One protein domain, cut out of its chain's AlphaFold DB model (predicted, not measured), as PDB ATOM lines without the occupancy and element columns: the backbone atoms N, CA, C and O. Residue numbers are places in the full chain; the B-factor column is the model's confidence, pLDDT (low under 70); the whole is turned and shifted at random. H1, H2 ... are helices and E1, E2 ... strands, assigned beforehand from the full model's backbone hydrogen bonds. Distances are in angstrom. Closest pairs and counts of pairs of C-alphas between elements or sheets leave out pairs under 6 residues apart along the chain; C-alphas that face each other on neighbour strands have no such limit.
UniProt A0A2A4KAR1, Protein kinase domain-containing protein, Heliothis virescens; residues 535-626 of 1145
ATOM      1  N   SER A 535     266.129 277.105 239.175       77.00
ATOM      2  CA  SER A 535     266.070 275.639 239.132       77.00
ATOM      3  C   SER A 535     265.414 275.084 237.865       77.00
ATOM      4  O   SER A 535     265.683 273.942 237.509       77.00
ATOM      5  N   LYS A 536     264.583 275.877 237.179       78.56
ATOM      6  CA  LYS A 536     263.875 275.519 235.941       78.56
ATOM      7  C   LYS A 536     264.542 276.098 234.686       78.56
ATOM      8  O   LYS A 536     264.136 275.778 233.572       78.56
ATOM      9  N   ARG A 537     265.584 276.929 234.832       84.56
ATOM     10  CA  ARG A 537     266.327 277.527 233.708       84.56
ATOM     11  C   ARG A 537     267.496 276.633 233.296       84.56
ATOM     12  O   ARG A 537     268.568 276.652 233.903       84.56
ATOM     13  N   ALA A 538     267.318 275.867 232.225       83.44
ATOM     14  CA  ALA A 538     268.388 275.040 231.676       83.44
ATOM     15  C   ALA A 538     269.425 275.889 230.918       83.44
ATOM     16  O   ALA A 538     269.088 276.668 230.025       83.44
ATOM     17  N   ARG A 539     270.713 275.706 231.233       83.81
ATOM     18  CA  ARG A 539     271.809 276.266 230.428       83.81
ATOM     19  C   ARG A 539     272.107 275.356 229.248       83.81
ATOM     20  O   ARG A 539     272.170 274.140 229.416       83.81
ATOM     21  N   TRP A 540     272.363 275.949 228.083       83.56
ATOM     22  CA  TRP A 540     272.661 275.209 226.852       83.56
ATOM     23  C   TRP A 540     273.823 274.214 227.014       83.56
ATOM     24  O   TRP A 540     273.761 273.096 226.516       83.56
ATOM     25  N   GLU A 541     274.842 274.585 227.793       85.75
ATOM     26  CA  GLU A 541     276.012 273.754 228.112       85.75
ATOM     27  C   GLU A 541     275.697 272.487 228.932       85.75
ATOM     28  O   GLU A 541     276.474 271.534 228.923       85.75
ATOM     29  N   HIS A 542     274.548 272.440 229.611       87.56
ATOM     30  CA  HIS A 542     274.122 271.298 230.427       87.56
ATOM     31  C   HIS A 542     273.197 270.326 229.679       87.56
ATOM     32  O   HIS A 542     272.719 269.356 230.275       87.56
ATOM     33  N   ILE A 543     272.922 270.580 228.396       88.56
ATOM     34  CA  ILE A 543     272.004 269.788 227.575       88.56
ATOM     35  C   ILE A 543     272.808 268.954 226.576       88.56
ATOM     36  O   ILE A 543     273.468 269.473 225.678       88.56
ATOM     37  N   SER A 544     272.720 267.632 226.700       88.00
ATOM     38  CA  SER A 544     273.266 266.681 225.727       88.00
ATOM     39  C   SER A 544     272.166 266.267 224.752       88.00
ATOM     40  O   SER A 544     271.165 265.695 225.166       88.00
ATOM     41  N   ARG A 545     272.325 266.576 223.463       87.62
ATOM     42  CA  ARG A 545     271.302 266.328 222.430       87.62
ATOM     43  C   ARG A 545     271.419 264.907 221.869       87.62
ATOM     44  O   ARG A 545     272.519 264.448 221.581       87.62
ATOM     45  N   GLY A 546     270.282 264.254 221.683       83.38
ATOM     46  CA  GLY A 546     270.104 262.945 221.060       83.38
ATOM     47  C   GLY A 546     269.329 263.041 219.743       83.38
ATOM     48  O   GLY A 546     269.344 264.075 219.076       83.38
ATOM     49  N   ALA A 547     268.680 261.941 219.349       82.50
ATOM     50  CA  ALA A 547     267.968 261.818 218.076       82.50
ATOM     51  C   ALA A 547     266.765 262.773 217.950       82.50
ATOM     52  O   ALA A 547     266.209 263.241 218.944       82.50
ATOM     53  N   VAL A 548     266.342 263.037 216.710       82.56
ATOM     54  CA  VAL A 548     265.097 263.767 216.432       82.56
ATOM     55  C   VAL A 548     263.911 262.919 216.890       82.56
ATOM     56  O   VAL A 548     263.745 261.797 216.424       82.56
ATOM     57  N   ALA A 549     263.105 263.462 217.802       77.75
ATOM     58  CA  ALA A 549     261.934 262.796 218.369       77.75
ATOM     59  C   ALA A 549     260.635 263.147 217.621       77.75
ATOM     60  O   ALA A 549     259.720 262.335 217.582       77.75
ATOM     61  N   GLY A 550     260.548 264.337 217.013       76.12
ATOM     62  CA  GLY A 550     259.350 264.772 216.288       76.12
ATOM     63  C   GLY A 550     259.476 266.166 215.670       76.12
ATOM     64  O   GLY A 550     260.516 266.819 215.787       76.12
ATOM     65  N   ARG A 551     258.420 266.625 214.988       74.12
ATOM     66  CA  ARG A 551     258.308 267.969 214.387       74.12
ATOM     67  C   ARG A 551     256.882 268.488 214.523       74.12
ATOM     68  O   ARG A 551     255.953 267.693 214.492       74.12
ATOM     69  N   GLY A 552     256.728 269.804 214.624       69.94
ATOM     70  CA  GLY A 552     255.432 270.477 214.716       69.94
ATOM     71  C   GLY A 552     255.481 271.891 214.138       69.94
ATOM     72  O   GLY A 552     256.524 272.338 213.657       69.94
ATOM     73  N   ALA A 553     254.360 272.613 214.208       66.50
ATOM     74  CA  ALA A 553     254.245 273.985 213.692       66.50
ATOM     75  C   ALA A 553     255.282 274.948 214.309       66.50
ATOM     76  O   ALA A 553     255.767 275.862 213.645       66.50
ATOM     77  N   PHE A 554     255.669 274.693 215.560       72.44
ATOM     78  CA  PHE A 554     256.662 275.461 216.309       72.44
ATOM     79  C   PHE A 554     258.123 275.147 215.934       72.44
ATOM     80  O   PHE A 554     259.014 275.913 216.297       72.44
ATOM     81  N   GLY A 555     258.405 274.021 215.262       77.44
ATOM     82  CA  GLY A 555     259.772 273.593 214.952       77.44
ATOM     83  C   GLY A 555     260.034 272.093 215.128       77.44
ATOM     84  O   GLY A 555     259.253 271.245 214.704       77.44
ATOM     85  N   THR A 556     261.196 271.751 215.692       82.75
ATOM     86  CA  THR A 556     261.678 270.360 215.834       82.75
ATOM     87  C   THR A 556     261.784 269.974 217.307       82.75
ATOM     88  O   THR A 556     262.150 270.802 218.134       82.75
ATOM     89  N   VAL A 557     261.509 268.714 217.638       85.31
ATOM     90  CA  VAL A 557     261.707 268.151 218.979       85.31
ATOM     91  C   VAL A 557     262.860 267.156 218.940       85.31
ATOM     92  O   VAL A 557     262.894 266.264 218.090       85.31
ATOM     93  N   LEU A 558     263.812 267.303 219.857       85.62
ATOM     94  CA  LEU A 558     264.966 266.414 220.005       85.62
ATOM     95  C   LEU A 558     264.865 265.660 221.332       85.62
ATOM     96  O   LEU A 558     264.551 266.263 222.356       85.62
ATOM     97  N   ALA A 559     265.192 264.371 221.350       85.69
ATOM     98  CA  ALA A 559     265.513 263.694 222.601       85.69
ATOM     99  C   ALA A 559     266.797 264.309 223.171       85.69
ATOM    100  O   ALA A 559     267.720 264.614 222.417       85.69
ATOM    101  N   ALA A 560     266.880 264.519 224.478       87.75
ATOM    102  CA  ALA A 560     268.047 265.105 225.119       87.75
ATOM    103  C   ALA A 560     268.207 264.617 226.565       87.75
ATOM    104  O   ALA A 560     267.317 264.008 227.152       87.75
ATOM    105  N   THR A 561     269.362 264.900 227.152       88.81
ATOM    106  CA  THR A 561     269.641 264.673 228.568       88.81
ATOM    107  C   THR A 561     270.058 265.994 229.195       88.81
ATOM    108  O   THR A 561     270.996 266.636 228.719       88.81
ATOM    109  N   TRP A 562     269.383 266.400 230.266       87.94
ATOM    110  CA  TRP A 562     269.705 267.602 231.027       87.94
ATOM    111  C   TRP A 562     270.392 267.233 232.342       87.94
ATOM    112  O   TRP A 562     269.903 266.401 233.106       87.94
ATOM    113  N   ARG A 563     271.552 267.842 232.605       85.38
ATOM    114  CA  ARG A 563     272.268 267.722 233.883       85.38
ATOM    115  C   ARG A 563     271.957 268.941 234.745       85.38
ATOM    116  O   ARG A 563     272.531 270.010 234.539       85.38
ATOM    117  N   ALA A 564     271.026 268.797 235.681       73.06
ATOM    118  CA  ALA A 564     270.703 269.879 236.601       73.06
ATOM    119  C   ALA A 564     271.865 270.108 237.596       73.06
ATOM    120  O   ALA A 564     272.523 269.146 237.989       73.06
ATOM    121  N   PRO A 565     272.120 271.347 238.059       61.06
ATOM    122  CA  PRO A 565     273.229 271.643 238.977       61.06
ATOM    123  C   PRO A 565     273.183 270.901 240.329       61.06
ATOM    124  O   PRO A 565     274.207 270.815 241.000       61.06
ATOM    125  N   ALA A 566     272.018 270.368 240.725       63.28
ATOM    126  CA  ALA A 566     271.785 269.697 242.012       63.28
ATOM    127  C   ALA A 566     271.090 268.320 241.901       63.28
ATOM    128  O   ALA A 566     270.808 267.696 242.923       63.28
ATOM    129  N   ALA A 567     270.809 267.830 240.689       63.00
ATOM    130  CA  ALA A 567     270.173 266.531 240.455       63.00
ATOM    131  C   ALA A 567     270.917 265.765 239.350       63.00
ATOM    132  O   ALA A 567     271.603 266.365 238.525       63.00
ATOM    133  N   GLY A 568     270.816 264.431 239.352       73.44
ATOM    134  CA  GLY A 568     271.444 263.573 238.340       73.44
ATOM    135  C   GLY A 568     271.001 263.895 236.905       73.44
ATOM    136  O   GLY A 568     270.163 264.757 236.664       73.44
ATOM    137  N   ALA A 569     271.573 263.199 235.923       80.88
ATOM    138  CA  ALA A 569     271.180 263.362 234.526       80.88
ATOM    139  C   ALA A 569     269.731 262.886 234.305       80.88
ATOM    140  O   ALA A 569     269.408 261.741 234.619       80.88
ATOM    141  N   ILE A 570     268.878 263.750 233.753       84.69
ATOM    142  CA  ILE A 570     267.462 263.465 233.484       84.69
ATOM    143  C   ILE A 570     267.243 263.445 231.970       84.69
ATOM    144  O   ILE A 570     267.736 264.320 231.256       84.69
ATOM    145  N   ASN A 571     266.501 262.457 231.468       81.62
ATOM    146  CA  ASN A 571     266.083 262.420 230.066       81.62
ATOM    147  C   ASN A 571     264.942 263.414 229.838       81.62
ATOM    148  O   ASN A 571     263.965 263.419 230.582       81.62
ATOM    149  N   VAL A 572     265.074 264.247 228.810       84.44
ATOM    150  CA  VAL A 572     264.156 265.346 228.497       84.44
ATOM    151  C   VAL A 572     263.888 265.416 226.993       84.44
ATOM    152  O   VAL A 572     264.703 264.975 226.180       84.44
ATOM    153  N   ALA A 573     262.760 266.006 226.607       84.50
ATOM    154  CA  ALA A 573     262.492 266.402 225.229       84.50
ATOM    155  C   ALA A 573     262.803 267.897 225.062       84.50
ATOM    156  O   ALA A 573     262.316 268.733 225.819       84.50
ATOM    157  N   LEU A 574     263.624 268.243 224.074       86.56
ATOM    158  CA  LEU A 574     263.997 269.618 223.763       86.56
ATOM    159  C   LEU A 574     263.149 270.134 222.597       86.56
ATOM    160  O   LEU A 574     263.380 269.757 221.446       86.56
ATOM    161  N   LYS A 575     262.203 271.030 222.897       87.19
ATOM    162  CA  LYS A 575     261.408 271.774 221.910       87.19
ATOM    163  C   LYS A 575     262.256 272.908 221.315       87.19
ATOM    164  O   LYS A 575     262.506 273.920 221.964       87.19
ATOM    165  N   ALA A 576     262.754 272.728 220.094       86.50
ATOM    166  CA  ALA A 576     263.613 273.695 219.419       86.50
ATOM    167  C   ALA A 576     262.776 274.694 218.602       86.50
ATOM    168  O   ALA A 576     262.400 274.417 217.461       86.50
ATOM    169  N   LEU A 577     262.509 275.862 219.200       85.00
ATOM    170  CA  LEU A 577     261.814 276.995 218.562       85.00
ATOM    171  C   LEU A 577     262.718 277.794 217.608       85.00
ATOM    172  O   LEU A 577     262.240 278.528 216.745       85.00
ATOM    173  N   GLN A 578     264.034 277.638 217.757       86.56
ATOM    174  CA  GLN A 578     265.037 278.098 216.800       86.56
ATOM    175  C   GLN A 578     265.598 276.903 216.014       86.56
ATOM    176  O   GLN A 578     265.643 275.794 216.559       86.56
ATOM    177  N   PRO A 579     266.065 277.089 214.767       86.44
ATOM    178  CA  PRO A 579     266.693 276.022 213.996       86.44
ATOM    179  C   PRO A 579     267.916 275.460 214.731       86.44
ATOM    180  O   PRO A 579     268.932 276.134 214.883       86.44
ATOM    181  N   VAL A 580     267.830 274.204 215.171       85.94
ATOM    182  CA  VAL A 580     268.948 273.475 215.784       85.94
ATOM    183  C   VAL A 580     269.402 272.385 214.813       85.94
ATOM    184  O   VAL A 580     268.562 271.605 214.358       85.94
ATOM    185  N   PRO A 581     270.707 272.291 214.494       84.50
ATOM    186  CA  PRO A 581     271.199 271.270 213.582       84.50
ATOM    187  C   PRO A 581     270.957 269.873 214.172       84.50
ATOM    188  O   PRO A 581     271.364 269.623 215.318       84.50
ATOM    189  N   PRO A 582     270.316 268.955 213.424       82.25
ATOM    190  CA  PRO A 582     270.098 267.592 213.888       82.25
ATOM    191  C   PRO A 582     271.439 266.841 214.023       82.25
ATOM    192  O   PRO A 582     272.424 267.219 213.382       82.25
ATOM    193  N   PRO A 583     271.522 265.789 214.862       82.25
ATOM    194  CA  PRO A 583     272.700 264.922 214.919       82.25
ATOM    195  C   PRO A 583     273.056 264.354 213.542       82.25
ATOM    196  O   PRO A 583     272.157 264.033 212.766       82.25
ATOM    197  N   ALA A 584     274.349 264.135 213.281       76.00
ATOM    198  CA  ALA A 584     274.835 263.594 212.005       76.00
ATOM    199  C   ALA A 584     274.224 262.226 211.634       76.00
ATOM    200  O   ALA A 584     274.168 261.878 210.461       76.00
ATOM    201  N   SER A 585     273.745 261.467 212.624       76.12
ATOM    202  CA  SER A 585     273.047 260.187 212.453       76.12
ATOM    203  C   SER A 585     271.558 260.308 212.091       76.12
ATOM    204  O   SER A 585     270.881 259.289 211.984       76.12
ATOM    205  N   SER A 586     271.022 261.523 211.943       77.19
ATOM    206  CA  SER A 586     269.598 261.756 211.646       77.19
ATOM    207  C   SER A 586     269.287 261.611 210.153       77.19
ATOM    208  O   SER A 586     270.164 261.774 209.307       77.19
ATOM    209  N   ASP A 587     268.021 261.362 209.819       78.88
ATOM    210  CA  ASP A 587     267.577 261.159 208.438       78.88
ATOM    211  C   ASP A 587     267.772 262.389 207.516       78.88
ATOM    212  O   ASP A 587     267.976 263.535 207.944       78.88
ATOM    213  N   ALA A 588     267.716 262.158 206.199       81.94
ATOM    214  CA  ALA A 588     267.851 263.222 205.197       81.94
ATOM    215  C   ALA A 588     266.716 264.261 205.296       81.94
ATOM    216  O   ALA A 588     266.936 265.456 205.074       81.94
ATOM    217  N   ALA A 589     265.515 263.826 205.694       79.06
ATOM    218  CA  ALA A 589     264.368 264.700 205.898       79.06
ATOM    219  C   ALA A 589     264.618 265.726 207.019       79.06
ATOM    220  O   ALA A 589     264.164 266.868 206.915       79.06
ATOM    221  N   ALA A 590     265.323 265.358 208.096       77.31
ATOM    222  CA  ALA A 590     265.665 266.237 209.222       77.31
ATOM    223  C   ALA A 590     266.645 267.310 208.803       77.31
ATOM    224  O   ALA A 590     266.432 268.489 209.087       77.31
ATOM    225  N   HIS A 591     267.669 266.921 208.053       82.81
ATOM    226  CA  HIS A 591     268.640 267.859 207.513       82.81
ATOM    227  C   HIS A 591     267.996 268.844 206.527       82.81
ATOM    228  O   HIS A 591     268.317 270.033 206.556       82.81
ATOM    229  N   HIS A 592     267.061 268.387 205.687       83.69
ATOM    230  CA  HIS A 592     266.350 269.262 204.754       83.69
ATOM    231  C   HIS A 592     265.436 270.266 205.472       83.69
ATOM    232  O   HIS A 592     265.508 271.465 205.200       83.69
ATOM    233  N   ALA A 593     264.637 269.815 206.445       79.44
ATOM    234  CA  ALA A 593     263.781 270.716 207.217       79.44
ATOM    235  C   ALA A 593     264.581 271.702 208.072       79.44
ATOM    236  O   ALA A 593     264.197 272.867 208.158       79.44
ATOM    237  N   TYR A 594     265.710 271.274 208.645       86.25
ATOM    238  CA  TYR A 594     266.634 272.172 209.331       86.25
ATOM    239  C   TYR A 594     267.135 273.276 208.396       86.25
ATOM    240  O   TYR A 594     267.022 274.447 208.741       86.25
ATOM    241  N   LYS A 595     267.614 272.937 207.189       87.31
ATOM    242  CA  LYS A 595     268.064 273.934 206.201       87.31
ATOM    243  C   LYS A 595     266.944 274.903 205.806       87.31
ATOM    244  O   LYS A 595     267.179 276.105 205.736       87.31
ATOM    245  N   ALA A 596     265.723 274.404 205.602       84.12
ATOM    246  CA  ALA A 596     264.562 275.239 205.289       84.12
ATOM    247  C   ALA A 596     264.148 276.150 206.462       84.12
ATOM    248  O   ALA A 596     263.721 277.286 206.256       84.12
ATOM    249  N   ALA A 597     264.251 275.671 207.703       83.50
ATOM    250  CA  ALA A 597     264.007 276.476 208.898       83.50
ATOM    251  C   ALA A 597     265.105 277.533 209.100       83.50
ATOM    252  O   ALA A 597     264.787 278.687 209.375       83.50
ATOM    253  N   LEU A 598     266.372 277.164 208.895       88.50
ATOM    254  CA  LEU A 598     267.522 278.062 208.988       88.50
ATOM    255  C   LEU A 598     267.445 279.184 207.952       88.50
ATOM    256  O   LEU A 598     267.534 280.347 208.317       88.50
ATOM    257  N   SER A 599     267.167 278.855 206.688       87.31
ATOM    258  CA  SER A 599     267.015 279.857 205.627       87.31
ATOM    259  C   SER A 599     265.892 280.862 205.926       87.31
ATOM    260  O   SER A 599     266.061 282.063 205.718       87.31
ATOM    261  N   ARG A 600     264.755 280.399 206.473       83.25
ATOM    262  CA  ARG A 600     263.663 281.285 206.919       83.25
ATOM    263  C   ARG A 600     264.084 282.180 208.086       83.25
ATOM    264  O   ARG A 600     263.710 283.348 208.113       83.25
ATOM    265  N   TRP A 601     264.854 281.640 209.028       87.69
ATOM    266  CA  TRP A 601     265.378 282.392 210.168       87.69
ATOM    267  C   TRP A 601     266.382 283.467 209.736       87.69
ATOM    268  O   TRP A 601     266.310 284.593 210.213       87.69
ATOM    269  N   GLU A 602     267.286 283.153 208.808       87.88
ATOM    270  CA  GLU A 602     268.301 284.086 208.299       87.88
ATOM    271  C   GLU A 602     267.700 285.230 207.473       87.88
ATOM    272  O   GLU A 602     268.234 286.336 207.484       87.88
ATOM    273  N   ARG A 603     266.570 284.990 206.792       87.31
ATOM    274  CA  ARG A 603     265.866 286.019 206.013       87.31
ATOM    275  C   ARG A 603     265.214 287.086 206.899       87.31
ATOM    276  O   ARG A 603     265.267 288.262 206.560       87.31
ATOM    277  N   GLU A 604     264.599 286.682 208.012       85.06
ATOM    278  CA  GLU A 604     263.878 287.575 208.935       85.06
ATOM    279  C   GLU A 604     264.184 287.243 210.412       85.06
ATOM    280  O   GLU A 604     263.307 286.772 211.150       85.06
ATOM    281  N   PRO A 605     265.418 287.496 210.889       87.12
ATOM    282  CA  PRO A 605     265.874 287.024 212.198       87.12
ATOM    283  C   PRO A 605     265.091 287.642 213.361       87.12
ATOM    284  O   PRO A 605     264.746 286.947 214.314       87.12
ATOM    285  N   THR A 606     264.751 288.930 213.273       85.38
ATOM    286  CA  THR A 606     263.975 289.634 214.306       85.38
ATOM    287  C   THR A 606     262.565 289.060 214.442       85.38
ATOM    288  O   THR A 606     262.127 288.758 215.553       85.38
ATOM    289  N   ALA A 607     261.856 288.867 213.325       82.56
ATOM    290  CA  ALA A 607     260.496 288.331 213.334       82.56
ATOM    291  C   ALA A 607     260.477 286.864 213.790       82.56
ATOM    292  O   ALA A 607     259.610 286.469 214.569       82.56
ATOM    293  N   ALA A 608     261.456 286.061 213.360       82.50
ATOM    294  CA  ALA A 608     261.592 284.671 213.782       82.50
ATOM    295  C   ALA A 608     261.879 284.541 215.289       82.50
ATOM    296  O   ALA A 608     261.202 283.769 215.969       82.50
ATOM    297  N   ALA A 609     262.797 285.353 215.828       87.31
ATOM    298  CA  ALA A 609     263.087 285.403 217.261       87.31
ATOM    299  C   ALA A 609     261.861 285.834 218.084       87.31
ATOM    300  O   ALA A 609     261.578 285.241 219.123       87.31
ATOM    301  N   CYS A 610     261.084 286.810 217.598       84.88
ATOM    302  CA  CYS A 610     259.849 287.236 218.258       84.88
ATOM    303  C   CYS A 610     258.786 286.133 218.272       84.88
ATOM    304  O   CYS A 610     258.192 285.900 219.320       84.88
ATOM    305  N   ARG A 611     258.572 285.418 217.156       81.69
ATOM    306  CA  ARG A 611     257.637 284.275 217.111       81.69
ATOM    307  C   ARG A 611     258.034 283.180 218.100       81.69
ATOM    308  O   ARG A 611     257.183 282.698 218.840       81.69
ATOM    309  N   ALA A 612     259.323 282.835 218.153       84.19
ATOM    310  CA  ALA A 612     259.844 281.866 219.115       84.19
ATOM    311  C   ALA A 612     259.639 282.332 220.568       84.19
ATOM    312  O   ALA A 612     259.179 281.558 221.401       84.19
ATOM    313  N   TYR A 613     259.929 283.601 220.868       86.44
ATOM    314  CA  TYR A 613     259.730 284.176 222.198       86.44
ATOM    315  C   TYR A 613     258.257 284.174 222.629       86.44
ATOM    316  O   TYR A 613     257.955 283.752 223.743       86.44
ATOM    317  N   CYS A 614     257.341 284.595 221.751       81.00
ATOM    318  CA  CYS A 614     255.909 284.652 222.061       81.00
ATOM    319  C   CYS A 614     255.325 283.247 222.274       81.00
ATOM    320  O   CYS A 614     254.649 283.025 223.274       81.00
ATOM    321  N   GLY A 615     255.656 282.280 221.407       77.38
ATOM    322  CA  GLY A 615     255.216 280.890 221.579       77.38
ATOM    323  C   GLY A 615     255.729 280.268 222.883       77.38
ATOM    324  O   GLY A 615     254.973 279.630 223.611       77.38
ATOM    325  N   LEU A 616     256.991 280.534 223.242       84.25
ATOM    326  CA  LEU A 616     257.555 280.093 224.519       84.25
ATOM    327  C   LEU A 616     256.833 280.710 225.723       84.25
ATOM    328  O   LEU A 616     256.537 280.010 226.688       84.25
ATOM    329  N   ARG A 617     256.559 282.020 225.678       82.56
ATOM    330  CA  ARG A 617     255.849 282.751 226.737       82.56
ATOM    331  C   ARG A 617     254.430 282.228 226.942       82.56
ATOM    332  O   ARG A 617     254.037 281.996 228.084       82.56
ATOM    333  N   GLN A 618     253.705 281.981 225.853       75.81
ATOM    334  CA  GLN A 618     252.364 281.398 225.885       75.81
ATOM    335  C   GLN A 618     252.373 280.011 226.542       75.81
ATOM    336  O   GLN A 618     251.603 279.769 227.472       75.81
ATOM    337  N   GLU A 619     253.290 279.127 226.130       77.19
ATOM    338  CA  GLU A 619     253.431 277.799 226.739       77.19
ATOM    339  C   GLU A 619     253.778 277.886 228.232       77.19
ATOM    340  O   GLU A 619     253.134 277.231 229.049       77.19
ATOM    341  N   LEU A 620     254.741 278.730 228.620       78.44
ATOM    342  CA  LEU A 620     255.124 278.916 230.025       78.44
ATOM    343  C   LEU A 620     253.967 279.440 230.886       78.44
ATOM    344  O   LEU A 620     253.809 278.991 232.022       78.44
ATOM    345  N   SER A 621     253.157 280.361 230.359       72.69
ATOM    346  CA  SER A 621     251.993 280.905 231.065       72.69
ATOM    347  C   SER A 621     250.998 279.797 231.421       72.69
ATOM    348  O   SER A 621     250.642 279.646 232.592       72.69
ATOM    349  N   ILE A 622     250.656 278.943 230.449       71.31
ATOM    350  CA  ILE A 622     249.765 277.788 230.639       71.31
ATOM    351  C   ILE A 622     250.373 276.799 231.641       71.31
ATOM    352  O   ILE A 622     249.733 276.434 232.630       71.31
ATOM    353  N   LEU A 623     251.637 276.409 231.437       71.62
ATOM    354  CA  LEU A 623     252.330 275.452 232.304       71.62
ATOM    355  C   LEU A 623     252.430 275.937 233.760       71.62
ATOM    356  O   LEU A 623     252.332 275.134 234.684       71.62
ATOM    357  N   SER A 624     252.571 277.246 233.988       65.19
ATOM    358  CA  SER A 624     252.679 277.820 235.338       65.19
ATOM    359  C   SER A 624     251.388 277.734 236.169       65.19
ATOM    360  O   SER A 624     251.445 277.793 237.404       65.19
ATOM    361  N   GLN A 625     250.233 277.591 235.512       61.66
ATOM    362  CA  GLN A 625     248.910 277.541 236.146       61.66
ATOM    363  C   GLN A 625     248.419 276.106 236.397       61.66
ATOM    364  O   GLN A 625     247.573 275.888 237.265       61.66
ATOM    365  N   LEU A 626     248.992 275.112 235.711       61.56
ATOM    366  CA  LEU A 626     248.698 273.692 235.904       61.56
ATOM    367  C   LEU A 626     249.317 273.176 237.222       61.56
ATOM    368  O   LEU A 626     250.402 272.602 237.244       61.56
TER     369      LEU A 626
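Overview. This is residues 535 to 626 of the 1145 residues of the protein "Protein kinase domain-containing protein" of Heliothis virescens (UniProt A0A2A4KAR1). What shape is it? A strongly twisted meander of successive antiparallel neighbours, E1 E2 E3, has H1 across one end; H2 makes a corner with H1 and runs back apart from the sheet. What size? The printed part, 92 residues of mixed class, is compact: radius of gyration of the C-alphas 14.2 A, spans 39 by 32 by 22 A.

Along the chain. Which strands? E1 is residues 543 to 552, from C-alpha (272.004, 269.788, 227.575), E2 555 to 563 and E3 569 to 576. Which helices? H1 is 588 to 603; H2, 605 to 625, 30.8 A long, ends at C-alpha (248.910, 277.541, 236.146).

Arrangement. Which strands pair? Within hydrogen-bond range are N 546 and O 559, 2.7 A, in hairpin E1 and E2, and N 560 and O 572, 2.8 A, in hairpin E2 and E3. And the helices? H1 only grazes the sheet, with residues 590 to 597. H1 and H2, only just about perpendicular at 70.3 degrees, are close but not clearly touching: closest C-alphas Trp 601 and Ala 608, 5.7 A. Every O i to N i+4 pair is within range in H1, 16 of 17 in H2.

Size, cuts and confidence. Any cut? The printed part has no cut; link E3 to H1 is long. Where is confidence low? Residues 552 to 553, 565 to 567 and 624 to 626 have pLDDT under 70.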